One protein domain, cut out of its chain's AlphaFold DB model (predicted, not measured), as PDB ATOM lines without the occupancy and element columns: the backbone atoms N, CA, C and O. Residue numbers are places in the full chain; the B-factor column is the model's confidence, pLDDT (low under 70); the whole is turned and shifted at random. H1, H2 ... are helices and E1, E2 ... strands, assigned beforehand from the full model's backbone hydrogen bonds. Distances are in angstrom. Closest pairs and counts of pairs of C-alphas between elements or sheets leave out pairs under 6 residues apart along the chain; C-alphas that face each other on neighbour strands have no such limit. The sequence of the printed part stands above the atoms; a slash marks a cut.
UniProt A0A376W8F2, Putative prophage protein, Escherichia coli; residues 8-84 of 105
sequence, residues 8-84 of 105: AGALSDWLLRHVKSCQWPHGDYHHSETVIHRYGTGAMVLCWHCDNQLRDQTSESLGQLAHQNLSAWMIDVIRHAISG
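AT A GLANCE: This is residues 8 to 84 of the 105 residues of the protein "Putative prophage protein" of Escherichia coli (UniProt A0A376W8F2). A two-stranded hairpin, E1 and E2, makes the middle; the long helix H3 packs on it with residues 62 to 73, and residues 78 to 84 stick out at one end. H1 packs on the hairpin and H3, and the short H2 sits at the hairpin's other end. The 77 residues printed, with H1, E1, E2, H2, H3 in order, are mixed and compact, radius of gyration of the C-alphas 12.9 A, spans 43 by 24 by 19 A.

IN THESE COORDINATES: E1 is residues 34 to 39, E2 42 to 47, H3 60 to 82, 32.7 A long, H1 8 to 18, 15.8 A, and H2 48 to 54. C-alpha 8 is at (2.122, 37.400, -13.211), C-alpha 82 at (-12.338, 41.083, 2.905).

HOW THE PARTS SIT: E1 and E2 are an antiparallel hairpin at 149 degrees; N 37 and O 44 are 2.8 A apart, within hydrogen-bond range. The closest C-alphas of E2 and H3, Gly 42 and Ala 66, are 4.7 A apart. H1 touches H3 at residues 69 to 73 alone, about perpendicular at 86 degrees; the closest C-alphas, Leu 11 and Trp 73, are 6.5 A apart. The closest C-alphas of E1 and H2, Thr 34 and Trp 48, are 5.7 A apart. H2 is apart from H1 and H3. Every O i to N i+4 pair is within hydrogen-bond range in H2 and H3, 6 of 7 in H1.

THE WHOLE: The farthest C-alphas, Asp 28 and Gly 84, are 44.0 A apart. The printed part has no cut. The link H1 to E1 is long. Residues 8 and 84 have pLDDT under 70.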
ATOM      1  N   ALA A   8       0.974  38.047 -13.841       61.34
ATOM      2  CA  ALA A   8       2.122  37.400 -13.211       61.34
ATOM      3  C   ALA A   8       3.139  38.402 -12.606       61.34
ATOM      4  O   ALA A   8       4.092  37.973 -11.959       61.34
ATOM      5  N   GLY A   9       2.951  39.712 -12.821       77.00
ATOM      6  CA  GLY A   9       3.685  40.785 -12.148       77.00
ATOM      7  C   GLY A   9       3.285  40.948 -10.680       77.00
ATOM      8  O   GLY A   9       4.162  41.033  -9.833       77.00
ATOM      9  N   ALA A  10       1.992  40.860 -10.343       87.56
ATOM     10  CA  ALA A  10       1.525  41.051  -8.965       87.56
ATOM     11  C   ALA A  10       2.043  39.982  -7.985       87.56
ATOM     12  O   ALA A  10       2.394  40.310  -6.850       87.56
ATOM     13  N   LEU A  11       2.137  38.720  -8.426       93.12
ATOM     14  CA  LEU A  11       2.771  37.656  -7.641       93.12
ATOM     15  C   LEU A  11       4.271  37.926  -7.455       93.12
ATOM     16  O   LEU A  11       4.784  37.790  -6.348       93.12
ATOM     17  N   SER A  12       4.975  38.325  -8.518       92.25
ATOM     18  CA  SER A  12       6.402  38.661  -8.444       92.25
ATOM     19  C   SER A  12       6.660  39.813  -7.467       92.25
ATOM     20  O   SER A  12       7.531  39.700  -6.610       92.25
ATOM     21  N   ASP A  13       5.855  40.872  -7.521       92.75
ATOM     22  CA  ASP A  13       5.967  42.011  -6.608       92.75
ATOM     23  C   ASP A  13       5.666  41.616  -5.159       92.75
ATOM     24  O   ASP A  13       6.334  42.076  -4.229       92.75
ATOM     25  N   TRP A  14       4.658  40.763  -4.946       95.19
ATOM     26  CA  TRP A  14       4.351  40.226  -3.624       95.19
ATOM     27  C   TRP A  14       5.523  39.407  -3.071       95.19
ATOM     28  O   TRP A  14       5.916  39.623  -1.923       95.19
ATOM     29  N   LEU A  15       6.136  38.551  -3.895       95.88
ATOM     30  CA  LEU A  15       7.303  37.752  -3.517       95.88
ATOM     31  C   LEU A  15       8.497  38.624  -3.122       95.88
ATOM     32  O   LEU A  15       9.076  38.395  -2.065       95.88
ATOM     33  N   LEU A  16       8.814  39.671  -3.888       92.12
ATOM     34  CA  LEU A  16       9.908  40.599  -3.556       92.12
ATOM     35  C   LEU A  16       9.702  41.296  -2.197       92.12
ATOM     36  O   LEU A  16      10.664  41.618  -1.485       92.12
ATOM     37  N   ARG A  17       8.447  41.526  -1.792       94.12
ATOM     38  CA  ARG A  17       8.129  42.116  -0.484       94.12
ATOM     39  C   ARG A  17       8.199  41.107   0.659       94.12
ATOM     40  O   ARG A  17       8.699  41.483   1.718       94.12
ATOM     41  N   HIS A  18       7.767  39.865   0.446       95.50
ATOM     42  CA  HIS A  18       7.573  38.878   1.517       95.50
ATOM     43  C   HIS A  18       8.708  37.861   1.667       95.50
ATOM     44  O   HIS A  18       8.882  37.303   2.745       95.50
ATOM     45  N   VAL A  19       9.501  37.634   0.622       95.88
ATOM     46  CA  VAL A  19      10.555  36.618   0.604       95.88
ATOM     47  C   VAL A  19      11.901  37.299   0.387       95.88
ATOM     48  O   VAL A  19      12.080  38.061  -0.560       95.88
ATOM     49  N   LYS A  20      12.846  37.058   1.303       93.06
ATOM     50  CA  LYS A  20      14.141  37.766   1.351       93.06
ATOM     51  C   LYS A  20      15.350  36.888   1.047       93.06
ATOM     52  O   LYS A  20      16.455  37.405   0.948       93.06
ATOM     53  N   SER A  21      15.150  35.588   0.883       95.62
ATOM     54  CA  SER A  21      16.213  34.616   0.636       95.62
ATOM     55  C   SER A  21      15.784  33.593  -0.410       95.62
ATOM     56  O   SER A  21      14.597  33.457  -0.715       95.62
ATOM     57  N   CYS A  22      16.762  32.861  -0.947       96.94
ATOM     58  CA  CYS A  22      16.507  31.710  -1.806       96.94
ATOM     59  C   CYS A  22      15.582  30.712  -1.098       96.94
ATOM     60  O   CYS A  22      15.820  30.359   0.056       96.94
ATOM     61  N   GLN A  23      14.534  30.270  -1.794       97.12
ATOM     62  CA  GLN A  23      13.568  29.308  -1.262       97.12
ATOM     63  C   GLN A  23      13.935  27.853  -1.576       97.12
ATOM     64  O   GLN A  23      13.364  26.950  -0.974       97.12
ATOM     65  N   TRP A  24      14.850  27.612  -2.521       96.25
ATOM     66  CA  TRP A  24      15.255  26.257  -2.892       96.25
ATOM     67  C   TRP A  24      16.122  25.623  -1.796       96.25
ATOM     68  O   TRP A  24      17.201  26.152  -1.537       96.25
ATOM     69  N   PRO A  25      15.701  24.505  -1.174       92.25
ATOM     70  CA  PRO A  25      16.391  23.950  -0.010       92.25
ATOM     71  C   PRO A  25      17.491  22.937  -0.364       92.25
ATOM     72  O   PRO A  25      18.205  22.486   0.525       92.25
ATOM     73  N   HIS A  26      17.614  22.542  -1.635       88.44
ATOM     74  CA  HIS A  26      18.512  21.466  -2.078       88.44
ATOM     75  C   HIS A  26      19.793  21.983  -2.754       88.44
ATOM     76  O   HIS A  26      20.383  21.274  -3.563       88.44
ATOM     77  N   GLY A  27      20.179  23.238  -2.506       85.25
ATOM     78  CA  GLY A  27      21.409  23.820  -3.040       85.25
ATOM     79  C   GLY A  27      22.545  23.742  -2.025       85.25
ATOM     80  O   GLY A  27      22.401  24.218  -0.905       85.25
ATOM     81  N   ASP A  28      23.696  23.216  -2.434       89.75
ATOM     82  CA  ASP A  28      24.895  23.169  -1.579       89.75
ATOM     83  C   ASP A  28      25.571  24.549  -1.453       89.75
ATOM     84  O   ASP A  28      26.413  24.781  -0.586       89.75
ATOM     85  N   TYR A  29      25.190  25.482  -2.330       93.56
ATOM     86  CA  TYR A  29      25.645  26.863  -2.346       93.56
ATOM     87  C   TYR A  29      24.496  27.814  -2.694       93.56
ATOM     88  O   TYR A  29      23.737  27.585  -3.639       93.56
ATOM     89  N   HIS A  30      24.414  28.929  -1.963       95.31
ATOM     90  CA  HIS A  30      23.462  30.005  -2.217       95.31
ATOM     91  C   HIS A  30      24.187  31.335  -2.402       95.31
ATOM     92  O   HIS A  30      24.912  31.797  -1.521       95.31
ATOM     93  N   HIS A  31      23.953  31.968  -3.549       93.69
ATOM     94  CA  HIS A  31      24.418  33.325  -3.807       93.69
ATOM     95  C   HIS A  31      23.544  34.347  -3.053       93.69
ATOM     96  O   HIS A  31      22.375  34.081  -2.767       93.69
ATOM     97  N   SER A  32      24.094  35.520  -2.733       91.19
ATOM     98  CA  SER A  32      23.369  36.569  -1.995       91.19
ATOM     99  C   SER A  32      22.273  37.234  -2.830       91.19
ATOM    100  O   SER A  32      21.218  37.587  -2.310       91.19
ATOM    101  N   GLU A  33      22.523  37.402  -4.126       92.25
ATOM    102  CA  GLU A  33      21.569  37.999  -5.056       92.25
ATOM    103  C   GLU A  33      20.404  37.054  -5.346       92.25
ATOM    104  O   GLU A  33      20.613  35.886  -5.696       92.25
ATOM    105  N   THR A  34      19.185  37.579  -5.228       95.00
ATOM    106  CA  THR A  34      17.940  36.857  -5.474       95.00
ATOM    107  C   THR A  34      17.238  37.332  -6.742       95.00
ATOM    108  O   THR A  34      17.311  38.496  -7.128       95.00
ATOM    109  N   VAL A  35      16.532  36.409  -7.388       94.75
ATOM    110  CA  VAL A  35      15.792  36.607  -8.633       94.75
ATOM    111  C   VAL A  35      14.428  35.925  -8.554       94.75
ATOM    112  O   VAL A  35      14.220  34.989  -7.777       94.75
ATOM    113  N   ILE A  36      13.487  36.392  -9.376       95.25
ATOM    114  CA  ILE A  36      12.183  35.747  -9.537       95.25
ATOM    115  C   ILE A  36      12.260  34.706 -10.651       95.25
ATOM    116  O   ILE A  36      12.332  35.056 -11.828       95.25
ATOM    117  N   HIS A  37      12.152  33.434 -10.278       94.19
ATOM    118  CA  HIS A  37      12.037  32.318 -11.204       94.19
ATOM    119  C   HIS A  37      10.559  32.022 -11.486       94.19
ATOM    120  O   HIS A  37       9.769  31.806 -10.560       94.19
ATOM    121  N   ARG A  38      10.155  32.028 -12.760       92.31
ATOM    122  CA  ARG A  38       8.777  31.711 -13.175       92.31
ATOM    123  C   ARG A  38       8.664  30.230 -13.502       92.31
ATOM    124  O   ARG A  38       9.452  29.724 -14.287       92.31
ATOM    125  N   TYR A  39       7.643  29.572 -12.961       92.38
ATOM    126  CA  TYR A  39       7.422  28.144 -13.176       92.38
ATOM    127  C   TYR A  39       5.927  27.865 -13.343       92.38
ATOM    128  O   TYR A  39       5.134  28.039 -12.412       92.38
ATOM    129  N   GLY A  40       5.521  27.476 -14.555       90.12
ATOM    130  CA  GLY A  40       4.109  27.349 -14.920       90.12
ATOM    131  C   GLY A  40       3.339  28.657 -14.690       90.12
ATOM    132  O   GLY A  40       3.708  29.708 -15.211       90.12
ATOM    133  N   THR A  41       2.264  28.600 -13.899       89.38
ATOM    134  CA  THR A  41       1.468  29.779 -13.502       89.38
ATOM    135  C   THR A  41       1.962  30.452 -12.218       89.38
ATOM    136  O   THR A  41       1.425  31.492 -11.837       89.38
ATOM    137  N   GLY A  42       2.933  29.854 -11.525       93.31
ATOM    138  CA  GLY A  42       3.496  30.360 -10.278       93.31
ATOM    139  C   GLY A  42       4.866  31.014 -10.465       93.31
ATOM    140  O   GLY A  42       5.398  31.141 -11.572       93.31
ATOM    141  N   ALA A  43       5.442  31.445  -9.349       95.19
ATOM    142  CA  ALA A  43       6.785  32.000  -9.292       95.19
ATOM    143  C   ALA A  43       7.412  31.731  -7.921       95.19
ATOM    144  O   ALA A  43       6.709  31.468  -6.943       95.19
ATOM    145  N   MET A  44       8.734  31.810  -7.851       96.38
ATOM    146  CA  MET A  44       9.505  31.636  -6.623       96.38
ATOM    147  C   MET A  44      10.720  32.555  -6.593       96.38
ATOM    148  O   MET A  44      11.166  33.032  -7.635       96.38
ATOM    149  N   VAL A  45      11.236  32.811  -5.393       97.56
ATOM    150  CA  VAL A  45      12.490  33.541  -5.194       97.56
ATOM    151  C   VAL A  45      13.629  32.538  -5.086       97.56
ATOM    152  O   VAL A  45      13.678  31.733  -4.153       97.56
ATOM    153  N   LEU A  46      14.561  32.599  -6.028       96.62
ATOM    154  CA  LEU A  46      15.794  31.815  -6.016       96.62
ATOM    155  C   LEU A  46      16.988  32.749  -5.881       96.62
ATOM    156  O   LEU A  46      16.900  33.917  -6.242       96.62
ATOM    157  N   CYS A  47      18.117  32.254  -5.380       97.06
ATOM    158  CA  CYS A  47      19.373  32.960  -5.620       97.06
ATOM    159  C   CYS A  47      19.804  32.796  -7.081       97.06
ATOM    160  O   CYS A  47      19.430  31.816  -7.727       97.06
ATOM    161  N   TRP A  48      20.645  33.707  -7.572       95.12
ATOM    162  CA  TRP A  48      21.160  33.668  -8.945       95.12
ATOM    163  C   TRP A  48      21.790  32.312  -9.315       95.12
ATOM    164  O   TRP A  48      21.577  31.797 -10.409       95.12
ATOM    165  N   HIS A  49      22.515  31.686  -8.380       95.31
ATOM    166  CA  HIS A  49      23.116  30.368  -8.600       95.31
ATOM    167  C   HIS A  49      22.068  29.260  -8.791       95.31
ATOM    168  O   HIS A  49      22.131  28.522  -9.774       95.31
ATOM    169  N   CYS A  50      21.091  29.156  -7.883       96.25
ATOM    170  CA  CYS A  50      20.034  28.148  -7.985       96.25
ATOM    171  C   CYS A  50      19.153  28.374  -9.219       96.25
ATOM    172  O   CYS A  50      18.785  27.403  -9.868       96.25
ATOM    173  N   ASP A  51      18.846  29.626  -9.572       95.50
ATOM    174  CA  ASP A  51      18.084  29.944 -10.786       95.50
ATOM    175  C   ASP A  51      18.781  29.413 -12.043       95.50
ATOM    176  O   ASP A  51      18.168  28.694 -12.830       95.50
ATOM    177  N   ASN A  52      20.085  29.672 -12.181       94.38
ATOM    178  CA  ASN A  52      20.864  29.155 -13.303       94.38
ATOM    179  C   ASN A  52      20.921  27.624 -13.326       94.38
ATOM    180  O   ASN A  52      20.820  27.028 -14.394       94.38
ATOM    181  N   GLN A  53      21.082  26.984 -12.166       94.06
ATOM    182  CA  GLN A  53      21.151  25.525 -12.080       94.06
ATOM    183  C   GLN A  53      19.821  24.859 -12.462       94.06
ATOM    184  O   GLN A  53      19.817  23.794 -13.079       94.06
ATOM    185  N   LEU A  54      18.697  25.471 -12.087       93.50
ATOM    186  CA  LEU A  54      17.356  24.889 -12.197       93.50
ATOM    187  C   LEU A  54      16.600  25.337 -13.457       93.50
ATOM    188  O   LEU A  54      15.511  24.832 -13.706       93.50
ATOM    189  N   ARG A  55      17.167  26.252 -14.256       88.06
ATOM    190  CA  ARG A  55      16.497  26.938 -15.374       88.06
ATOM    191  C   ARG A  55      15.765  26.019 -16.350       88.06
ATOM    192  O   ARG A  55      14.653  26.337 -16.758       88.06
ATOM    193  N   ASP A  56      16.392  24.896 -16.682       87.81
ATOM    194  CA  ASP A  56      15.887  23.927 -17.660       87.81
ATOM    195  C   ASP A  56      15.437  22.611 -17.002       87.81
ATOM    196  O   ASP A  56      15.206  21.609 -17.678       87.81
ATOM    197  N   GLN A  57      15.319  22.593 -15.671       86.12
ATOM    198  CA  GLN A  57      14.885  21.419 -14.925       86.12
ATOM    199  C   GLN A  57      13.381  21.459 -14.668       86.12
ATOM    200  O   GLN A  57      12.824  22.455 -14.209       86.12
ATOM    201  N   THR A  58      12.725  20.322 -14.879       87.12
ATOM    202  CA  THR A  58      11.358  20.094 -14.413       87.12
ATOM    203  C   THR A  58      11.393  19.156 -13.219       87.12
ATOM    204  O   THR A  58      11.808  18.004 -13.355       87.12
ATOM    205  N   SER A  59      10.942  19.618 -12.057       90.38
ATOM    206  CA  SER A  59      10.809  18.770 -10.874       90.38
ATOM    207  C   SER A  59       9.491  19.030 -10.159       90.38
ATOM    208  O   SER A  59       8.940  20.135 -10.194       90.38
ATOM    209  N   GLU A  60       8.976  17.997  -9.497       93.50
ATOM    210  CA  GLU A  60       7.772  18.106  -8.676       93.50
ATOM    211  C   GLU A  60       7.976  19.107  -7.531       93.50
ATOM    212  O   GLU A  60       7.109  19.941  -7.280       93.50
ATOM    213  N   SER A  61       9.163  19.115  -6.916       94.12
ATOM    214  CA  SER A  61       9.523  20.053  -5.848       94.12
ATOM    215  C   SER A  61       9.479  21.517  -6.307       94.12
ATOM    216  O   SER A  61       9.012  22.375  -5.560       94.12
ATOM    217  N   LEU A  62       9.903  21.817  -7.544       94.50
ATOM    218  CA  LEU A  62       9.778  23.163  -8.122       94.50
ATOM    219  C   LEU A  62       8.313  23.540  -8.358       94.50
ATOM    220  O   LEU A  62       7.891  24.647  -8.015       94.50
ATOM    221  N   GLY A  63       7.518  22.607  -8.885       95.19
ATOM    222  CA  GLY A  63       6.078  22.800  -9.056       95.19
ATOM    223  C   GLY A  63       5.369  23.081  -7.731       95.19
ATOM    224  O   GLY A  63       4.594  24.034  -7.630       95.19
ATOM    225  N   GLN A  64       5.685  22.303  -6.695       96.06
ATOM    226  CA  GLN A  64       5.129  22.463  -5.357       96.06
ATOM    227  C   GLN A  64       5.517  23.811  -4.741       96.06
ATOM    228  O   GLN A  64       4.645  24.512  -4.226       96.06
ATOM    229  N   LEU A  65       6.786  24.215  -4.849       97.00
ATOM    230  CA  LEU A  65       7.255  25.505  -4.345       97.00
ATOM    231  C   LEU A  65       6.542  26.682  -5.036       97.00
ATOM    232  O   LEU A  65       6.048  27.597  -4.372       97.00
ATOM    233  N   ALA A  66       6.407  26.637  -6.365       95.75
ATOM    234  CA  ALA A  66       5.674  27.653  -7.121       95.75
ATOM    235  C   ALA A  66       4.186  27.709  -6.731       95.75
ATOM    236  O   ALA A  66       3.608  28.794  -6.620       95.75
ATOM    237  N   HIS A  67       3.562  26.549  -6.505       96.06
ATOM    238  CA  HIS A  67       2.158  26.447  -6.116       96.06
ATOM    239  C   HIS A  67       1.897  26.966  -4.695       96.06
ATOM    240  O   HIS A  67       0.896  27.647  -4.460       96.06
ATOM    241  N   GLN A  68       2.810  26.701  -3.758       97.31
ATOM    242  CA  GLN A  68       2.750  27.231  -2.393       97.31
ATOM    243  C   GLN A  68       2.794  28.758  -2.391       97.31
ATOM    244  O   GLN A  68       1.952  29.398  -1.760       97.31
ATOM    245  N   ASN A  69       3.712  29.344  -3.158       97.06
ATOM    246  CA  ASN A  69       3.813  30.793  -3.306       97.06
ATOM    247  C   ASN A  69       2.551  31.402  -3.927       97.06
ATOM    248  O   ASN A  69       2.037  32.405  -3.428       97.06
ATOM    249  N   LEU A  70       2.021  30.782  -4.986       95.69
ATOM    250  CA  LEU A  70       0.785  31.228  -5.628       95.69
ATOM    251  C   LEU A  70      -0.400  31.193  -4.650       95.69
ATOM    252  O   LEU A  70      -1.161  32.155  -4.565       95.69
ATOM    253  N   SER A  71      -0.527  30.112  -3.881       96.19
ATOM    254  CA  SER A  71      -1.589  29.940  -2.885       96.19
ATOM    255  C   SER A  71      -1.486  30.963  -1.754       96.19
ATOM    256  O   SER A  71      -2.482  31.591  -1.397       96.19
ATOM    257  N   ALA A  72      -0.279  31.182  -1.222       95.94
ATOM    258  CA  ALA A  72      -0.033  32.168  -0.173       95.94
ATOM    259  C   ALA A  72      -0.393  33.589  -0.634       95.94
ATOM    260  O   ALA A  72      -1.080  34.318   0.083       95.94
ATOM    261  N   TRP A  73      -0.008  33.949  -1.860       95.31
ATOM    262  CA  TRP A  73      -0.379  35.224  -2.463       95.31
ATOM    263  C   TRP A  73      -1.896  35.363  -2.656       95.31
ATOM    264  O   TRP A  73      -2.458  36.403  -2.323       95.31
ATOM    265  N   MET A  74      -2.585  34.324  -3.139       93.31
ATOM    266  CA  MET A  74      -4.044  34.361  -3.293       93.31
ATOM    267  C   MET A  74      -4.762  34.579  -1.957       93.31
ATOM    268  O   MET A  74      -5.705  35.368  -1.894       93.31
ATOM    269  N   ILE A  75      -4.309  33.920  -0.888       92.19
ATOM    270  CA  ILE A  75      -4.852  34.118   0.462       92.19
ATOM    271  C   ILE A  75      -4.640  35.564   0.915       92.19
ATOM    272  O   ILE A  75      -5.556  36.167   1.474       92.19
ATOM    273  N   ASP A  76      -3.461  36.129   0.656       90.62
ATOM    274  CA  ASP A  76      -3.156  37.518   0.990       90.62
ATOM    275  C   ASP A  76      -4.083  38.495   0.252       90.62
ATOM    276  O   ASP A  76      -4.695  39.359   0.878       90.62
ATOM    277  N   VAL A  77      -4.282  38.304  -1.056       87.94
ATOM    278  CA  VAL A  77      -5.209  39.111  -1.868       87.94
ATOM    279  C   VAL A  77      -6.643  39.024  -1.340       87.94
ATOM    280  O   VAL A  77      -7.300  40.053  -1.179       87.94
ATOM    281  N   ILE A  78      -7.131  37.816  -1.040       88.44
ATOM    282  CA  ILE A  78      -8.486  37.606  -0.509       88.44
ATOM    283  C   ILE A  78      -8.638  38.278   0.857       88.44
ATOM    284  O   ILE A  78      -9.640  38.950   1.100       88.44
ATOM    285  N   ARG A  79      -7.643  38.142   1.741       87.88
ATOM    286  CA  ARG A  79      -7.663  38.775   3.065       87.88
ATOM    287  C   ARG A  79      -7.775  40.291   2.940       87.88
ATOM    288  O   ARG A  79      -8.654  40.867   3.565       87.88
ATOM    289  N   HIS A  80      -6.957  40.919   2.097       85.00
ATOM    290  CA  HIS A  80      -7.021  42.365   1.877       85.00
ATOM    291  C   HIS A  80      -8.365  42.815   1.288       85.00
ATOM    292  O   HIS A  80      -8.873  43.864   1.676       85.00
ATOM    293  N   ALA A  81      -8.975  42.016   0.408       83.44
ATOM    294  CA  ALA A  81     -10.293  42.319  -0.148       83.44
ATOM    295  C   ALA A  81     -11.422  42.228   0.897       83.44
ATOM    296  O   ALA A  81     -12.366  43.010   0.841       83.44
ATOM    297  N   ILE A  82     -11.328  41.293   1.850       82.62
ATOM    298  CA  ILE A  82     -12.338  41.083   2.905       82.62
ATOM    299  C   ILE A  82     -12.127  42.029   4.099       82.62
ATOM    300  O   ILE A  82     -13.088  42.405   4.765       82.62
ATOM    301  N   SER A  83     -10.887  42.437   4.381       74.31
ATOM    302  CA  SER A  83     -10.571  43.405   5.440       74.31
ATOM    303  C   SER A  83     -10.982  44.845   5.100       74.31
ATOM    304  O   SER A  83     -10.949  45.696   5.987       74.31
ATOM    305  N   GLY A  84     -11.414  45.122   3.863       56.44
ATOM    306  CA  GLY A  84     -12.177  46.325   3.534       56.44
ATOM    307  C   GLY A  84     -13.571  46.253   4.166       56.44
ATOM    308  O   GLY A  84     -14.437  45.515   3.706       56.44
TER     309      GLY A  84